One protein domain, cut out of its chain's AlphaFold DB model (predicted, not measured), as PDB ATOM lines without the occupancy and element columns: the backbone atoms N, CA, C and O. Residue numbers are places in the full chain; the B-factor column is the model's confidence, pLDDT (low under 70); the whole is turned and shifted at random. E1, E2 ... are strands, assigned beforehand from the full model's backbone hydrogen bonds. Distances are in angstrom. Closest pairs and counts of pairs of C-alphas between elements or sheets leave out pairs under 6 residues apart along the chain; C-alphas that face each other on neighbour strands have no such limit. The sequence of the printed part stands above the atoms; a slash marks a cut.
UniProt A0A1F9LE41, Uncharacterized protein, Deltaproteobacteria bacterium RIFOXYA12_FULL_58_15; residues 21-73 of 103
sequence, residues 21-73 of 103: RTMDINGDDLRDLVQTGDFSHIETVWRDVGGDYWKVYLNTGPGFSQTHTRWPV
ATOM      1  N   ARG A  21      44.311  21.857  85.575       82.19
ATOM      2  CA  ARG A  21      43.143  22.444  84.912       82.19
ATOM      3  C   ARG A  21      42.992  21.812  83.540       82.19
ATOM      4  O   ARG A  21      43.978  21.394  82.937       82.19
ATOM      5  N   THR A  22      41.763  21.801  83.034       87.50
ATOM      6  CA  THR A  22      41.497  21.517  81.628       87.50
ATOM      7  C   THR A  22      41.192  22.781  80.823       87.50
ATOM      8  O   THR A  22      40.401  23.628  81.246       87.50
ATOM      9  N   MET A  23      41.838  22.931  79.669       87.94
ATOM     10  CA  MET A  23      41.596  24.008  78.701       87.94
ATOM     11  C   MET A  23      42.089  23.575  77.326       87.94
ATOM     12  O   MET A  23      43.036  22.806  77.248       87.94
ATOM     13  N   ASP A  24      41.446  24.054  76.267       91.19
ATOM     14  CA  ASP A  24      41.935  23.850  74.903       91.19
ATOM     15  C   ASP A  24      43.157  24.754  74.680       91.19
ATOM     16  O   ASP A  24      43.054  25.984  74.778       91.19
ATOM     17  N   ILE A  25      44.326  24.142  74.481       87.94
ATOM     18  CA  ILE A  25      45.605  24.842  74.332       87.94
ATOM     19  C   ILE A  25      46.057  24.940  72.872       87.94
ATOM     20  O   ILE A  25      46.905  25.777  72.552       87.94
ATOM     21  N   ASN A  26      45.538  24.070  72.002       90.44
ATOM     22  CA  ASN A  26      45.996  23.893  70.625       90.44
ATOM     23  C   ASN A  26      44.936  24.305  69.579       90.44
ATOM     24  O   ASN A  26      45.267  24.377  68.395       90.44
ATOM     25  N   GLY A  27      43.722  24.652  70.011       92.94
ATOM     26  CA  GLY A  27      42.615  25.126  69.187       92.94
ATOM     27  C   GLY A  27      41.872  24.018  68.443       92.94
ATOM     28  O   GLY A  27      41.364  24.280  67.352       92.94
ATOM     29  N   ASP A  28      41.862  22.790  68.968       94.94
ATOM     30  CA  ASP A  28      41.215  21.633  68.336       94.94
ATOM     31  C   ASP A  28      39.797  21.328  68.866       94.94
ATOM     32  O   ASP A  28      39.213  20.303  68.506       94.94
ATOM     33  N   ASP A  29      39.228  22.225  69.681       94.19
ATOM     34  CA  ASP A  29      37.942  22.078  70.376       94.19
ATOM     35  C   ASP A  29      37.897  20.920  71.398       94.19
ATOM     36  O   ASP A  29      36.837  20.606  71.962       94.19
ATOM     37  N   LEU A  30      39.042  20.309  71.721       92.19
ATOM     38  CA  LEU A  30      39.190  19.341  72.797       92.19
ATOM     39  C   LEU A  30      39.947  19.983  73.962       92.19
ATOM     40  O   LEU A  30      41.014  20.565  73.836       92.19
ATOM     41  N   ARG A  31      39.392  19.869  75.172       93.19
ATOM     42  CA  ARG A  31      40.094  20.371  76.360       93.19
ATOM     43  C   ARG A  31      41.280  19.466  76.685       93.19
ATOM     44  O   ARG A  31      41.061  18.283  76.952       93.19
ATOM     45  N   ASP A  32      42.468  20.048  76.773       93.31
ATOM     46  CA  ASP A  32      43.712  19.412  77.207       93.31
ATOM     47  C   ASP A  32      43.870  19.455  78.723       93.31
ATOM     48  O   ASP A  32      43.224  20.258  79.397       93.31
ATOM     49  N   LEU A  33      44.744  18.613  79.273       92.00
ATOM     50  CA  LEU A  33      45.073  18.606  80.696       92.00
ATOM     51  C   LEU A  33      46.396  19.330  80.934       92.00
ATOM     52  O   LEU A  33      47.443  18.918  80.440       92.00
ATOM     53  N   VAL A  34      46.365  20.359  81.774       89.44
ATOM     54  CA  VAL A  34      47.561  21.042  82.264       89.44
ATOM     55  C   VAL A  34      47.728  20.711  83.734       89.44
ATOM     56  O   VAL A  34      46.841  21.003  84.526       89.44
ATOM     57  N   GLN A  35      48.856  20.109  84.101       85.44
ATOM     58  CA  GLN A  35      49.226  19.784  85.473       85.44
ATOM     59  C   GLN A  35      50.361  20.703  85.922       85.44
ATOM     60  O   GLN A  35      51.445  20.722  85.334       85.44
ATOM     61  N   THR A  36      50.106  21.470  86.973       79.06
ATOM     62  CA  THR A  36      50.952  22.595  87.380       79.06
ATOM     63  C   THR A  36      51.761  22.348  88.632       79.06
ATOM     64  O   THR A  36      52.637  23.153  88.923       79.06
ATOM     65  N   GLY A  37      51.501  21.247  89.338       75.75
ATOM     66  CA  GLY A  37      52.262  20.877  90.521       75.75
ATOM     67  C   GLY A  37      52.716  19.431  90.538       75.75
ATOM     68  O   GLY A  37      52.091  18.554  89.931       75.75
ATOM     69  N   ASP A  38      53.829  19.225  91.235       75.50
ATOM     70  CA  ASP A  38      54.388  17.917  91.530       75.50
ATOM     71  C   ASP A  38      53.837  17.413  92.871       75.50
ATOM     72  O   ASP A  38      54.072  17.985  93.928       75.50
ATOM     73  N   PHE A  39      53.083  16.317  92.819       67.06
ATOM     74  CA  PHE A  39      52.449  15.705  93.990       67.06
ATOM     75  C   PHE A  39      53.420  14.872  94.836       67.06
ATOM     76  O   PHE A  39      53.055  14.418  95.919       67.06
ATOM     77  N   SER A  40      54.625  14.615  94.324       67.69
ATOM     78  CA  SER A  40      55.640  13.796  94.988       67.69
ATOM     79  C   SER A  40      56.625  14.608  95.828       67.69
ATOM     80  O   SER A  40      57.372  14.027  96.616       67.69
ATOM     81  N   HIS A  41      56.578  15.939  95.733       58.66
ATOM     82  CA  HIS A  41      57.476  16.844  96.439       58.66
ATOM     83  C   HIS A  41      56.700  17.947  97.169       58.66
ATOM     84  O   HIS A  41      55.563  18.271  96.842       58.66
ATOM     85  N   ILE A  42      57.325  18.518  98.203       54.22
ATOM     86  CA  ILE A  42      56.789  19.685  98.927       54.22
ATOM     87  C   ILE A  42      57.010  20.993  98.135       54.22
ATOM     88  O   ILE A  42      56.457  22.031  98.492       54.22
ATOM     89  N   GLU A  43      57.816  20.917  97.069       54.78
ATOM     90  CA  GLU A  43      58.025  21.948  96.051       54.78
ATOM     91  C   GLU A  43      56.911  21.824  95.007       54.78
ATOM     92  O   GLU A  43      56.617  20.744  94.500       54.78
ATOM     93  N   THR A  44      56.219  22.925  94.756       68.31
ATOM     94  CA  THR A  44      54.845  22.932  94.237       68.31
ATOM     95  C   THR A  44      54.747  22.954  92.715       68.31
ATOM     96  O   THR A  44      53.639  23.009  92.185       68.31
ATOM     97  N   VAL A  45      55.879  22.870  92.011       73.06
ATOM     98  CA  VAL A  45      56.008  22.894  90.546       73.06
ATOM     99  C   VAL A  45      56.917  21.759  90.069       73.06
ATOM    100  O   VAL A  45      57.818  21.336  90.790       73.06
ATOM    101  N   TRP A  46      56.713  21.259  88.845       78.94
ATOM    102  CA  TRP A  46      57.649  20.293  88.269       78.94
ATOM    103  C   TRP A  46      58.992  20.964  87.984       78.94
ATOM    104  O   TRP A  46      59.041  22.012  87.339       78.94
ATOM    105  N   ARG A  47      60.082  20.328  88.419       81.62
ATOM    106  CA  ARG A  47      61.448  20.838  88.276       81.62
ATOM    107  C   ARG A  47      62.378  19.741  87.775       81.62
ATOM    108  O   ARG A  47      62.303  18.592  88.202       81.62
ATOM    109  N   ASP A  48      63.261  20.107  86.858       84.50
ATOM    110  CA  ASP A  48      64.390  19.287  86.423       84.50
ATOM    111  C   ASP A  48      65.614  20.175  86.133       84.50
ATOM    112  O   ASP A  48      65.619  21.371  86.430       84.50
ATOM    113  N   VAL A  49      66.675  19.601  85.553       85.00
ATOM    114  CA  VAL A  49      67.901  20.338  85.192       85.00
ATOM    115  C   VAL A  49      67.652  21.499  84.212       85.00
ATOM    116  O   VAL A  49      68.448  22.431  84.142       85.00
ATOM    117  N   GLY A  50      66.549  21.466  83.461       83.25
ATOM    118  CA  GLY A  50      66.124  22.519  82.544       83.25
ATOM    119  C   GLY A  50      65.289  23.624  83.198       83.25
ATOM    120  O   GLY A  50      64.863  24.542  82.488       83.25
ATOM    121  N   GLY A  51      65.023  23.544  84.505       80.88
ATOM    122  CA  GLY A  51      64.230  24.504  85.279       80.88
ATOM    123  C   GLY A  51      62.753  24.126  85.412       80.88
ATOM    124  O   GLY A  51      62.345  23.015  85.075       80.88
ATOM    125  N   ASP A  52      61.944  25.077  85.869       82.12
ATOM    126  CA  ASP A  52      60.555  24.829  86.272       82.12
ATOM    127  C   ASP A  52      59.587  24.767  85.095       82.12
ATOM    128  O   ASP A  52      59.685  25.534  84.130       82.12
ATOM    129  N   TYR A  53      58.631  23.846  85.170       83.19
ATOM    130  CA  TYR A  53      57.665  23.617  84.105       83.19
ATOM    131  C   TYR A  53      56.304  23.115  84.597       83.19
ATOM    132  O   TYR A  53      56.141  22.606  85.704       83.19
ATOM    133  N   TRP A  54      55.313  23.229  83.719       86.88
ATOM    134  CA  TRP A  54      54.050  22.509  83.791       86.88
ATOM    135  C   TRP A  54      54.050  21.363  82.787       86.88
ATOM    136  O   TRP A  54      54.691  21.430  81.731       86.88
ATOM    137  N   LYS A  55      53.299  20.311  83.102       90.44
ATOM    138  CA  LYS A  55      53.058  19.201  82.182       90.44
ATOM    139  C   LYS A  55      51.761  19.446  81.429       90.44
ATOM    140  O   LYS A  55      50.722  19.641  82.052       90.44
ATOM    141  N   VAL A  56      51.820  19.410  80.104       92.44
ATOM    142  CA  VAL A  56      50.643  19.504  79.234       92.44
ATOM    143  C   VAL A  56      50.415  18.157  78.570       92.44
ATOM    144  O   VAL A  56      51.311  17.635  77.913       92.44
ATOM    145  N   TYR A  57      49.222  17.601  78.724       95.19
ATOM    146  CA  TYR A  57      48.806  16.360  78.090       95.19
ATOM    147  C   TYR A  57      47.675  16.669  77.112       95.19
ATOM    148  O   TYR A  57      46.566  17.004  77.536       95.19
ATOM    149  N   LEU A  58      47.967  16.561  75.812       95.88
ATOM    150  CA  LEU A  58      46.978  16.836  74.772       95.88
ATOM    151  C   LEU A  58      45.842  15.822  74.805       95.88
ATOM    152  O   LEU A  58      46.072  14.630  75.040       95.88
ATOM    153  N   ASN A  59      44.631  16.285  74.542       95.38
ATOM    154  CA  ASN A  59      43.494  15.416  74.323       95.38
ATOM    155  C   ASN A  59      43.561  14.803  72.917       95.38
ATOM    156  O   ASN A  59      43.866  15.462  71.934       95.38
ATOM    157  N   THR A  60      43.306  13.503  72.828       94.06
ATOM    158  CA  THR A  60      43.353  12.726  71.578       94.06
ATOM    159  C   THR A  60      41.966  12.315  71.084       94.06
ATOM    160  O   THR A  60      41.853  11.629  70.070       94.06
ATOM    161  N   GLY A  61      40.912  12.692  71.814       93.06
ATOM    162  CA  GLY A  61      39.534  12.245  71.620       93.06
ATOM    163  C   GLY A  61      39.129  11.173  72.644       93.06
ATOM    164  O   GLY A  61      38.258  11.441  73.470       93.06
ATOM    165  N   PRO A  62      39.760   9.979  72.663       93.19
ATOM    166  CA  PRO A  62      39.486   8.944  73.668       93.19
ATOM    167  C   PRO A  62      40.016   9.259  75.076       93.19
ATOM    168  O   PRO A  62      39.646   8.586  76.037       93.19
ATOM    169  N   GLY A  63      40.915  10.235  75.203       93.19
ATOM    170  CA  GLY A  63      41.563  10.600  76.460       93.19
ATOM    171  C   GLY A  63      42.807  11.455  76.240       93.19
ATOM    172  O   GLY A  63      43.058  11.934  75.134       93.19
ATOM    173  N   PHE A  64      43.608  11.623  77.289       95.56
ATOM    174  CA  PHE A  64      44.851  12.390  77.231       95.56
ATOM    175  C   PHE A  64      46.034  11.546  76.743       95.56
ATOM    176  O   PHE A  64      46.126  10.350  77.030       95.56
ATOM    177  N   SER A  65      46.970  12.188  76.044       95.75
ATOM    178  CA  SER A  65      48.284  11.628  75.721       95.75
ATOM    179  C   SER A  65      48.966  11.097  76.984       95.75
ATOM    180  O   SER A  65      48.866  11.695  78.051       95.75
ATOM    181  N   GLN A  66      49.705   9.993  76.871       94.44
ATOM    182  CA  GLN A  66      50.526   9.483  77.979       94.44
ATOM    183  C   GLN A  66      51.851  10.245  78.119       94.44
ATOM    184  O   GLN A  66      52.470  10.251  79.183       94.44
ATOM    185  N   THR A  67      52.269  10.919  77.049       94.75
ATOM    186  CA  THR A  67      53.463  11.759  77.024       94.75
ATOM    187  C   THR A  67      53.051  13.210  77.207       94.75
ATOM    188  O   THR A  67      52.187  13.705  76.480       94.75
ATOM    189  N   HIS A  68      53.687  13.893  78.157       93.94
ATOM    190  CA  HIS A  68      53.482  15.320  78.363       93.94
ATOM    191  C   HIS A  68      54.429  16.144  77.492       93.94
ATOM    192  O   HIS A  68      55.579  15.768  77.264       93.94
ATOM    193  N   THR A  69      53.966  17.315  77.077       93.81
ATOM    194  CA  THR A  69      54.826  18.397  76.608       93.81
ATOM    195  C   THR A  69      55.223  19.268  77.793       93.81
ATOM    196  O   THR A  69      54.402  19.588  78.658       93.81
ATOM    197  N   ARG A  70      56.501  19.649  77.835       90.25
ATOM    198  CA  ARG A  70      57.042  20.572  78.832       90.25
ATOM    199  C   ARG A  70      56.643  22.000  78.479       90.25
ATOM    200  O   ARG A  70      57.029  22.489  77.418       90.25
ATOM    201  N   TRP A  71      55.940  22.677  79.384       88.00
ATOM    202  CA  TRP A  71      55.615  24.091  79.229       88.00
ATOM    203  C   TRP A  71      56.333  24.924  80.299       88.00
ATOM    204  O   TRP A  71      56.023  24.765  81.478       88.00
ATOM    205  N   PRO A  72      57.328  25.759  79.936       84.69
ATOM    206  CA  PRO A  72      58.101  26.520  80.914       84.69
ATOM    207  C   PRO A  72      57.221  27.446  81.750       84.69
ATOM    208  O   PRO A  72      56.353  28.133  81.208       84.69
ATOM    209  N   VAL A  73      57.483  27.507  83.055       76.06
ATOM    210  CA  VAL A  73      56.787  28.459  83.924       76.06
ATOM    211  C   VAL A  73      57.335  29.867  83.675       76.06
ATOM    212  O   VAL A  73      58.553  30.062  83.718       76.06
TER     213      VAL A  73
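AT A GLANCE: This is residues 21 to 73 of the 103 residues of an uncharacterized protein of Deltaproteobacteria bacterium RIFOXYA12_FULL_58_15 (UniProt A0A1F9LE41). With little regular structure, this is a small, strongly twisted, branched sheet round E4, with loops reaching out near Asp 28 and Pro 62 at one end and Ile 42 at the other. Staggered parts of E4 pair with E3, E5 and E2, and E1 is beyond E2. The 53 printed residues include 21 in five antiparallel strands, E1 to E5, with no named helix: all strand. It is only just compact, close to loose, with radius of gyration of the C-alphas 11.8 A and spans 33 by 18 by 16 A.

HOW THE PARTS SIT: Start at E1, residues 21 to 23, a hairpin with E2, residues 32 to 35; N 21 and O 34 are 2.9 A apart. On the other side of E2 find E4, residues 51 to 57; N 35 and O 55 are 2.8 A apart. E3, residues 46 to 48, E4 and E5, residues 69 to 72, form a meander, each the antiparallel neighbour of the one before; N 53 and O 46 are 2.9 A apart, N 54 and O 71 2.8 A.

IN THESE COORDINATES: Find C-alpha 21 at (43.143, 22.444, 84.912), where E1 begins, 6.6 A long; E2 is 9.9 A, E3 7.1 A and E4 18.9 A. E5, 9.8 A, ends at C-alpha 72 (58.101, 26.520, 80.914).

THE WHOLE: The farthest C-alphas, of Asp 28 and Ile 42, are 34.4 A apart. The printed part has no cut; the E4 to E5 link is long. Residues 39 to 44 have pLDDT under 70.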